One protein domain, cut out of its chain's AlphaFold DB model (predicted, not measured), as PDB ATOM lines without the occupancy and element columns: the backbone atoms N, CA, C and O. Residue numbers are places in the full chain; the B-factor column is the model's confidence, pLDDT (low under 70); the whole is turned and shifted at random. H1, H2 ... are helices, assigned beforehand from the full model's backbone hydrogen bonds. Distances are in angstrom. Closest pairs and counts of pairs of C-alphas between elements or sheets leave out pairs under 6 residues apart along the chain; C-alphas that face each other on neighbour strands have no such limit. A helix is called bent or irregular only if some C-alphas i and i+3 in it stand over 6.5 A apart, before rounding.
ATOM      1  N   ASP A 160      -0.132 -59.242 -33.111       93.62
ATOM      2  CA  ASP A 160      -0.470 -58.108 -32.252       93.62
ATOM      3  C   ASP A 160      -0.624 -56.812 -33.065       93.62
ATOM      4  O   ASP A 160      -1.671 -56.169 -33.016       93.62
ATOM      5  N   HIS A 161       0.333 -56.505 -33.947       93.31
ATOM      6  CA  HIS A 161       0.235 -55.361 -34.859       93.31
ATOM      7  C   HIS A 161      -0.963 -55.448 -35.804       93.31
ATOM      8  O   HIS A 161      -1.644 -54.450 -36.039       93.31
ATOM      9  N   LYS A 162      -1.241 -56.631 -36.365       95.81
ATOM     10  CA  LYS A 162      -2.419 -56.820 -37.217       95.81
ATOM     11  C   LYS A 162      -3.704 -56.574 -36.428       95.81
ATOM     12  O   LYS A 162      -4.606 -55.914 -36.929       95.81
ATOM     13  N   ARG A 163      -3.768 -57.074 -35.196       96.94
ATOM     14  CA  ARG A 163      -4.911 -56.898 -34.304       96.94
ATOM     15  C   ARG A 163      -5.133 -55.426 -33.946       96.94
ATOM     16  O   ARG A 163      -6.270 -54.976 -34.011       96.94
ATOM     17  N   GLU A 164      -4.078 -54.679 -33.621       95.69
ATOM     18  CA  GLU A 164      -4.147 -53.227 -33.381       95.69
ATOM     19  C   GLU A 164      -4.603 -52.455 -34.630       95.69
ATOM     20  O   GLU A 164      -5.428 -51.542 -34.540       95.69
ATOM     21  N   ASN A 165      -4.128 -52.849 -35.817       97.44
ATOM     22  CA  ASN A 165      -4.564 -52.250 -37.080       97.44
ATOM     23  C   ASN A 165      -6.053 -52.509 -37.350       97.44
ATOM     24  O   ASN A 165      -6.791 -51.572 -37.649       97.44
ATOM     25  N   ASP A 166      -6.504 -53.757 -37.213       97.94
ATOM     26  CA  ASP A 166      -7.906 -54.129 -37.420       97.94
ATOM     27  C   ASP A 166      -8.822 -53.416 -36.404       97.94
ATOM     28  O   ASP A 166      -9.894 -52.924 -36.768       97.94
ATOM     29  N   ALA A 167      -8.373 -53.281 -35.150       98.25
ATOM     30  CA  ALA A 167      -9.072 -52.525 -34.112       98.25
ATOM     31  C   ALA A 167      -9.179 -51.034 -34.457       98.25
ATOM     32  O   ALA A 167     -10.247 -50.438 -34.313       98.25
ATOM     33  N   SER A 168      -8.097 -50.441 -34.966       98.19
ATOM     34  CA  SER A 168      -8.056 -49.036 -35.379       98.19
ATOM     35  C   SER A 168      -8.981 -48.752 -36.565       98.19
ATOM     36  O   SER A 168      -9.653 -47.721 -36.587       98.19
ATOM     37  N   VAL A 169      -9.069 -49.671 -37.534       98.31
ATOM     38  CA  VAL A 169     -10.009 -49.562 -38.661       98.31
ATOM     39  C   VAL A 169     -11.454 -49.592 -38.164       98.31
ATOM     40  O   VAL A 169     -12.256 -48.751 -38.573       98.31
ATOM     41  N   LEU A 170     -11.793 -50.517 -37.262       98.44
ATOM     42  CA  LEU A 170     -13.148 -50.604 -36.718       98.44
ATOM     43  C   LEU A 170     -13.493 -49.385 -35.844       98.44
ATOM     44  O   LEU A 170     -14.597 -48.852 -35.944       98.44
ATOM     45  N   LEU A 171     -12.537 -48.875 -35.062       98.62
ATOM     46  CA  LEU A 171     -12.698 -47.622 -34.322       98.62
ATOM     47  C   LEU A 171     -12.960 -46.442 -35.265       98.62
ATOM     48  O   LEU A 171     -13.859 -45.644 -35.012       98.62
ATOM     49  N   ALA A 172     -12.221 -46.337 -36.371       98.44
ATOM     50  CA  ALA A 172     -12.441 -45.282 -37.358       98.44
ATOM     51  C   ALA A 172     -13.856 -45.345 -37.960       98.44
ATOM     52  O   ALA A 172     -14.473 -44.305 -38.179       98.44
ATOM     53  N   GLN A 173     -14.400 -46.547 -38.170       97.94
ATOM     54  CA  GLN A 173     -15.789 -46.728 -38.603       97.94
ATOM     55  C   GLN A 173     -16.799 -46.315 -37.526       97.94
ATOM     56  O   GLN A 173     -17.827 -45.734 -37.863       97.94
ATOM     57  N   ALA A 174     -16.523 -46.583 -36.247       98.25
ATOM     58  CA  ALA A 174     -17.370 -46.131 -35.142       98.25
ATOM     59  C   ALA A 174     -17.407 -44.595 -35.050       98.25
ATOM     60  O   ALA A 174     -18.477 -43.998 -34.948       98.25
ATOM     61  N   VAL A 175     -16.246 -43.946 -35.188       98.31
ATOM     62  CA  VAL A 175     -16.132 -42.479 -35.227       98.31
ATOM     63  C   VAL A 175     -16.810 -41.893 -36.472       98.31
ATOM     64  O   VAL A 175     -17.406 -40.818 -36.400       98.31
ATOM     65  N   ALA A 176     -16.734 -42.578 -37.617       97.19
ATOM     66  CA  ALA A 176     -17.447 -42.168 -38.826       97.19
ATOM     67  C   ALA A 176     -18.968 -42.178 -38.613       97.19
ATOM     68  O   ALA A 176     -19.634 -41.226 -39.014       97.19
ATOM     69  N   ASP A 177     -19.506 -43.195 -37.934       97.56
ATOM     70  CA  ASP A 177     -20.925 -43.230 -37.573       97.56
ATOM     71  C   ASP A 177     -21.273 -42.109 -36.593       97.56
ATOM     72  O   ASP A 177     -22.228 -41.374 -36.825       97.56
ATOM     73  N   GLU A 178     -20.473 -41.901 -35.544       97.38
ATOM     74  CA  GLU A 178     -20.700 -40.839 -34.554       97.38
ATOM     75  C   GLU A 178     -20.820 -39.450 -35.205       97.38
ATOM     76  O   GLU A 178     -21.660 -38.629 -34.821       97.38
ATOM     77  N   ARG A 179     -19.995 -39.198 -36.228       96.06
ATOM     78  CA  ARG A 179     -19.933 -37.935 -36.978       96.06
ATOM     79  C   ARG A 179     -20.830 -37.900 -38.210       96.06
ATOM     80  O   ARG A 179     -20.841 -36.882 -38.901       96.06
ATOM     81  N   GLY A 180     -21.574 -38.971 -38.471       94.81
ATOM     82  CA  GLY A 180     -22.428 -39.086 -39.642       94.81
ATOM     83  C   GLY A 180     -23.471 -37.974 -39.739       94.81
ATOM     84  O   GLY A 180     -23.893 -37.367 -38.739       94.81
ATOM     85  N   HIS A 181     -23.893 -37.705 -40.969       93.69
ATOM     86  CA  HIS A 181     -24.882 -36.679 -41.264       93.69
ATOM     87  C   HIS A 181     -26.281 -37.121 -40.838       93.69
ATOM     88  O   HIS A 181     -26.606 -38.306 -40.825       93.69
ATOM     89  N   ILE A 182     -27.115 -36.144 -40.479       94.12
ATOM     90  CA  ILE A 182     -28.513 -36.376 -40.120       94.12
ATOM     91  C   ILE A 182     -29.395 -35.717 -41.163       94.12
ATOM     92  O   ILE A 182     -29.272 -34.516 -41.407       94.12
ATOM     93  N   GLY A 183     -30.285 -36.508 -41.748       89.81
ATOM     94  CA  GLY A 183     -31.173 -36.091 -42.822       89.81
ATOM     95  C   GLY A 183     -31.185 -37.089 -43.972       89.81
ATOM     96  O   GLY A 183     -30.488 -38.103 -43.963       89.81
ATOM     97  N   GLU A 184     -32.016 -36.799 -44.967       83.19
ATOM     98  CA  GLU A 184     -32.052 -37.572 -46.205       83.19
ATOM     99  C   GLU A 184     -30.962 -37.086 -47.172       83.19
ATOM    100  O   GLU A 184     -30.652 -35.887 -47.185       83.19
ATOM    101  N   PRO A 185     -30.409 -37.983 -48.014       78.56
ATOM    102  CA  PRO A 185     -29.598 -37.555 -49.142       78.56
ATOM    103  C   PRO A 185     -30.374 -36.548 -50.001       78.56
ATOM    104  O   PRO A 185     -31.592 -36.702 -50.161       78.56
ATOM    105  N   PRO A 186     -29.707 -35.560 -50.620       80.50
ATOM    106  CA  PRO A 186     -30.324 -34.804 -51.701       80.50
ATOM    107  C   PRO A 186     -30.874 -35.779 -52.750       80.50
ATOM    108  O   PRO A 186     -30.187 -36.719 -53.138       80.50
ATOM    109  N   LYS A 187     -32.113 -35.569 -53.212       79.62
ATOM    110  CA  LYS A 187     -32.789 -36.489 -54.153       79.62
ATOM    111  C   LYS A 187     -32.041 -36.682 -55.474       79.62
ATOM    112  O   LYS A 187     -32.236 -37.703 -56.123       79.62
ATOM    113  N   ASP A 188     -31.205 -35.712 -55.826       86.00
ATOM    114  CA  ASP A 188     -30.419 -35.681 -57.057       86.00
ATOM    115  C   ASP A 188     -28.929 -35.986 -56.807       86.00
ATOM    116  O   ASP A 188     -28.115 -35.785 -57.702       86.00
ATOM    117  N   ALA A 189     -28.548 -36.414 -55.593       82.00
ATOM    118  CA  ALA A 189     -27.171 -36.808 -55.304       82.00
ATOM    119  C   ALA A 189     -26.842 -38.136 -55.994       82.00
ATOM    120  O   ALA A 189     -27.607 -39.101 -55.900       82.00
ATOM    121  N   GLU A 190     -25.693 -38.189 -56.667       86.31
ATOM    122  CA  GLU A 190     -25.186 -39.434 -57.236       86.31
ATOM    123  C   GLU A 190     -24.723 -40.380 -56.115       86.31
ATOM    124  O   GLU A 190     -24.389 -39.955 -55.007       86.31
ATOM    125  N   GLU A 191     -24.707 -41.687 -56.381       80.38
ATOM    126  CA  GLU A 191     -24.325 -42.689 -55.374       80.38
ATOM    127  C   GLU A 191     -22.902 -42.453 -54.836       80.38
ATOM    128  O   GLU A 191     -22.665 -42.590 -53.633       80.38
ATOM    129  N   ASP A 192     -21.989 -42.000 -55.698       82.25
ATOM    130  CA  ASP A 192     -20.619 -41.636 -55.331       82.25
ATOM    131  C   ASP A 192     -20.576 -40.423 -54.380       82.25
ATOM    132  O   ASP A 192     -19.791 -40.414 -53.428       82.25
ATOM    133  N   ASP A 193     -21.459 -39.433 -54.568       80.50
ATOM    134  CA  ASP A 193     -21.566 -38.264 -53.682       80.50
ATOM    135  C   ASP A 193     -22.091 -38.664 -52.297       80.50
ATOM    136  O   ASP A 193     -21.613 -38.175 -51.269       80.50
ATOM    137  N   ILE A 194     -23.052 -39.592 -52.259       77.31
ATOM    138  CA  ILE A 194     -23.609 -40.135 -51.015       77.31
ATOM    139  C   ILE A 194     -22.536 -40.920 -50.252       77.31
ATOM    140  O   ILE A 194     -22.403 -40.761 -49.039       77.31
ATOM    141  N   GLN A 195     -21.734 -41.733 -50.944       79.06
ATOM    142  CA  GLN A 195     -20.636 -42.475 -50.318       79.06
ATOM    143  C   GLN A 195     -19.524 -41.545 -49.813       79.06
ATOM    144  O   GLN A 195     -18.995 -41.761 -48.720       79.06
ATOM    145  N   ALA A 196     -19.195 -40.490 -50.564       79.81
ATOM    146  CA  ALA A 196     -18.199 -39.497 -50.164       79.81
ATOM    147  C   ALA A 196     -18.624 -38.683 -48.928       79.81
ATOM    148  O   ALA A 196     -17.767 -38.282 -48.139       79.81
ATOM    149  N   ALA A 197     -19.930 -38.469 -48.730       81.38
ATOM    150  CA  ALA A 197     -20.477 -37.806 -47.544       81.38
ATOM    151  C   ALA A 197     -20.343 -38.649 -46.259       81.38
ATOM    152  O   ALA A 197     -20.424 -38.112 -45.155       81.38
ATOM    153  N   GLY A 198     -20.097 -39.956 -46.380       88.44
ATOM    154  CA  GLY A 198     -20.007 -40.872 -45.247       88.44
ATOM    155  C   GLY A 198     -21.377 -41.316 -44.713       88.44
ATOM    156  O   GLY A 198     -22.396 -41.163 -45.389       88.44
ATOM    157  N   PRO A 199     -21.425 -41.922 -43.510       92.94
ATOM    158  CA  PRO A 199     -22.661 -42.459 -42.948       92.94
ATOM    159  C   PRO A 199     -23.747 -41.387 -42.787       92.94
ATOM    160  O   PRO A 199     -23.485 -40.291 -42.286       92.94
ATOM    161  N   MET A 200     -24.978 -41.725 -43.174       92.75
ATOM    162  CA  MET A 200     -26.149 -40.862 -43.011       92.75
ATOM    163  C   MET A 200     -27.240 -41.567 -42.218       92.75
ATOM    164  O   MET A 200     -27.505 -42.751 -42.417       92.75
ATOM    165  N   PHE A 201     -27.885 -40.815 -41.333       94.56
ATOM    166  CA  PHE A 201     -28.875 -41.310 -40.383       94.56
ATOM    167  C   PHE A 201     -30.123 -40.434 -40.412       94.56
ATOM    168  O   PHE A 201     -30.049 -39.232 -40.671       94.56
ATOM    169  N   LYS A 202     -31.292 -41.000 -40.107       94.50
ATOM    170  CA  LYS A 202     -32.536 -40.213 -40.108       94.50
ATOM    171  C   LYS A 202     -32.637 -39.321 -38.881       94.50
ATOM    172  O   LYS A 202     -33.219 -38.240 -38.948       94.50
ATOM    173  N   THR A 203     -32.096 -39.776 -37.754       95.12
ATOM    174  CA  THR A 203     -32.200 -39.084 -36.467       95.12
ATOM    175  C   THR A 203     -30.876 -39.094 -35.709       95.12
ATOM    176  O   THR A 203     -29.984 -39.904 -35.967       95.12
ATOM    177  N   TYR A 204     -30.765 -38.194 -34.728       93.81
ATOM    178  CA  TYR A 204     -29.651 -38.185 -33.777       93.81
ATOM    179  C   TYR A 204     -29.553 -39.496 -32.988       93.81
ATOM    180  O   TYR A 204     -28.443 -39.963 -32.738       93.81
ATOM    181  N   ASP A 205     -30.690 -40.093 -32.625       93.88
ATOM    182  CA  ASP A 205     -30.722 -41.339 -31.856       93.88
ATOM    183  C   ASP A 205     -30.228 -42.522 -32.692       93.88
ATOM    184  O   ASP A 205     -29.405 -43.296 -32.218       93.88
ATOM    185  N   GLU A 206     -30.650 -42.629 -33.956       95.88
ATOM    186  CA  GLU A 206     -30.189 -43.693 -34.858       95.88
ATOM    187  C   GLU A 206     -28.669 -43.634 -35.059       95.88
ATOM    188  O   GLU A 206     -27.986 -44.648 -34.921       95.88
ATOM    189  N   ARG A 207     -28.128 -42.429 -35.291       96.69
ATOM    190  CA  ARG A 207     -26.682 -42.199 -35.380       96.69
ATOM    191  C   ARG A 207     -25.954 -42.641 -34.113       96.69
ATOM    192  O   ARG A 207     -24.913 -43.290 -34.175       96.69
ATOM    193  N   ARG A 208     -26.502 -42.268 -32.955       96.69
ATOM    194  CA  ARG A 208     -25.914 -42.583 -31.654       96.69
ATOM    195  C   ARG A 208     -25.902 -44.083 -31.391       96.69
ATOM    196  O   ARG A 208     -24.874 -44.593 -30.963       96.69
ATOM    197  N   GLU A 209     -27.003 -44.786 -31.655       96.94
ATOM    198  CA  GLU A 209     -27.064 -46.241 -31.479       96.94
ATOM    199  C   GLU A 209     -26.109 -46.970 -32.427       96.94
ATOM    200  O   GLU A 209     -25.455 -47.924 -32.005       96.94
ATOM    201  N   ALA A 210     -25.981 -46.509 -33.676       97.62
ATOM    202  CA  ALA A 210     -25.040 -47.085 -34.635       97.62
ATOM    203  C   ALA A 210     -23.585 -46.951 -34.152       97.62
ATOM    204  O   ALA A 210     -22.860 -47.947 -34.067       97.62
ATOM    205  N   ALA A 211     -23.189 -45.742 -33.738       98.19
ATOM    206  CA  ALA A 211     -21.864 -45.480 -33.185       98.19
ATOM    207  C   ALA A 211     -21.601 -46.291 -31.905       98.19
ATOM    208  O   ALA A 211     -20.573 -46.957 -31.793       98.19
ATOM    209  N   LEU A 212     -22.555 -46.301 -30.966       97.94
ATOM    210  CA  LEU A 212     -22.466 -47.052 -29.710       97.94
ATOM    211  C   LEU A 212     -22.298 -48.557 -29.961       97.94
ATOM    212  O   LEU A 212     -21.477 -49.206 -29.312       97.94
ATOM    213  N   GLY A 213     -23.049 -49.108 -30.919       98.06
ATOM    214  CA  GLY A 213     -22.921 -50.499 -31.340       98.06
ATOM    215  C   GLY A 213     -21.511 -50.822 -31.836       98.06
ATOM    216  O   GLY A 213     -20.917 -51.801 -31.383       98.06
ATOM    217  N   LYS A 214     -20.940 -49.972 -32.700       98.56
ATOM    218  CA  LYS A 214     -19.583 -50.174 -33.229       98.56
ATOM    219  C   LYS A 214     -18.493 -49.976 -32.181       98.56
ATOM    220  O   LYS A 214     -17.558 -50.770 -32.161       98.56
ATOM    221  N   PHE A 215     -18.597 -48.992 -31.284       98.62
ATOM    222  CA  PHE A 215     -17.623 -48.837 -30.194       98.62
ATOM    223  C   PHE A 215     -17.563 -50.094 -29.315       98.62
ATOM    224  O   PHE A 215     -16.482 -50.640 -29.096       98.62
ATOM    225  N   ARG A 216     -18.725 -50.639 -28.933       98.38
ATOM    226  CA  ARG A 216     -18.808 -51.912 -28.196       98.38
ATOM    227  C   ARG A 216     -18.249 -53.089 -28.987       98.38
ATOM    228  O   ARG A 216     -17.656 -53.996 -28.406       98.38
ATOM    229  N   GLU A 217     -18.419 -53.091 -30.308       98.50
ATOM    230  CA  GLU A 217     -17.830 -54.114 -31.171       98.50
ATOM    231  C   GLU A 217     -16.292 -54.058 -31.159       98.50
ATOM    232  O   GLU A 217     -15.654 -55.112 -31.075       98.50
ATOM    233  N   VAL A 218     -15.687 -52.859 -31.179       98.62
ATOM    234  CA  VAL A 218     -14.226 -52.691 -31.042       98.62
ATOM    235  C   VAL A 218     -13.745 -53.341 -29.748       98.62
ATOM    236  O   VAL A 218     -12.805 -54.134 -29.770       98.62
ATOM    237  N   GLU A 219     -14.412 -53.059 -28.632       97.88
ATOM    238  CA  GLU A 219     -14.050 -53.613 -27.327       97.88
ATOM    239  C   GLU A 219     -14.198 -55.132 -27.265       97.88
ATOM    240  O   GLU A 219     -13.290 -55.828 -26.803       97.88
TER     241      GLU A 219
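AT A GLANCE: This is residues 160 to 219 of the 419 residues of the protein "Putative lipoprotein" of Labilithrix luteola (UniProt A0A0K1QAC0). Two long helices, H1 and H3, lie side by side and run opposite ways, and from the end where H1 stops and H3 starts a wide loop swings out and comes back, with the short helix H2 on it. The first turns of H1, residues 160 to 165, stick out beyond the pair at its other end, and residues 187 to 192 stick out at the far end of the loop, while residues 181 to 182 and 200 to 201 pair where the two legs of the loop pass each other. The printed part has 60 residues with three named helices, in the order H1, H2, H3, and no named strand; the class is all helix. The whole is loose, with a radius of gyration of the C-alphas of 13.4 A, and its outline is flat, spanning 45 by 25 by 11 A.

HOW THE PARTS SIT: The longest helix by residues is H1, residues 160 to 178, and it touches H3, residues 204 to 219, with 22 pairs of C-alphas within 8 A. The closest C-alphas of the two are those of Ala 174 and Ala 211, 4.9 A apart. Their lines stand at a shallow tilt of 8 degrees, and they run opposite ways. From centre to centre, H1 and H3 are 13.3 A apart. The third helix, H2, residues 191 to 196, touches no helix: H1 and H2 are apart, and H2 and H3 are apart, with no C-alpha of the one within 8 A of the other. Outside the helices, residues 181 to 182 pair with residues 200 to 201 as strands do, parallel, in stretches too short to be named. In H1, H2 and H3 every pair of O i and N i+4 is within hydrogen-bond range. None of the three helices is bent or irregular.

IN THESE COORDINATES: H1 begins with C-alpha 160 at (-0.470, -58.108, -32.252) and ends with C-alpha 178 at (-20.700, -40.839, -34.554), 26.7 A from first to last C-alpha over 19 residues. H3 has 16 residues and is 22.9 A from first to last C-alpha; it begins at C-alpha 204, (-29.651, -38.185, -33.777), and ends at C-alpha 219, (-14.050, -53.613, -27.327). H2 has 6 residues, is 8.7 A from first to last C-alpha and begins at C-alpha 191, (-24.325, -42.689, -55.374). Between H1 and H2 lie residues 179 to 190, which hold no named element, and their C-alphas are 6 to 22 A from the mean of the C-alphas.

THE WHOLE: The two C-alphas farthest apart are those of Asp 160, in H1, and Asp 188, in the link from H1 to H2, at 44.9 A. The first and last printed C-alphas, those of Asp 160 and Glu 219, are 15.1 A apart. Residues 160 to 165, which belong to H1, and residues 187 to 192 stand free. Without these stretches the body has 48 residues, spans 34 by 22 by 10 A and has a radius of gyration of 10.9 A. The link from H1 to H2 is long, with 12 residues, and the link from H2 to H3 is short, with 7. The printed part runs from residue 160 to residue 219 of a full chain of 419 residues, and it has no cut. The mean pLDDT of the printed part is 92.8, and no printed residue is under 70. The mean is 97 in H1, 97 in H3 and 80 in H2.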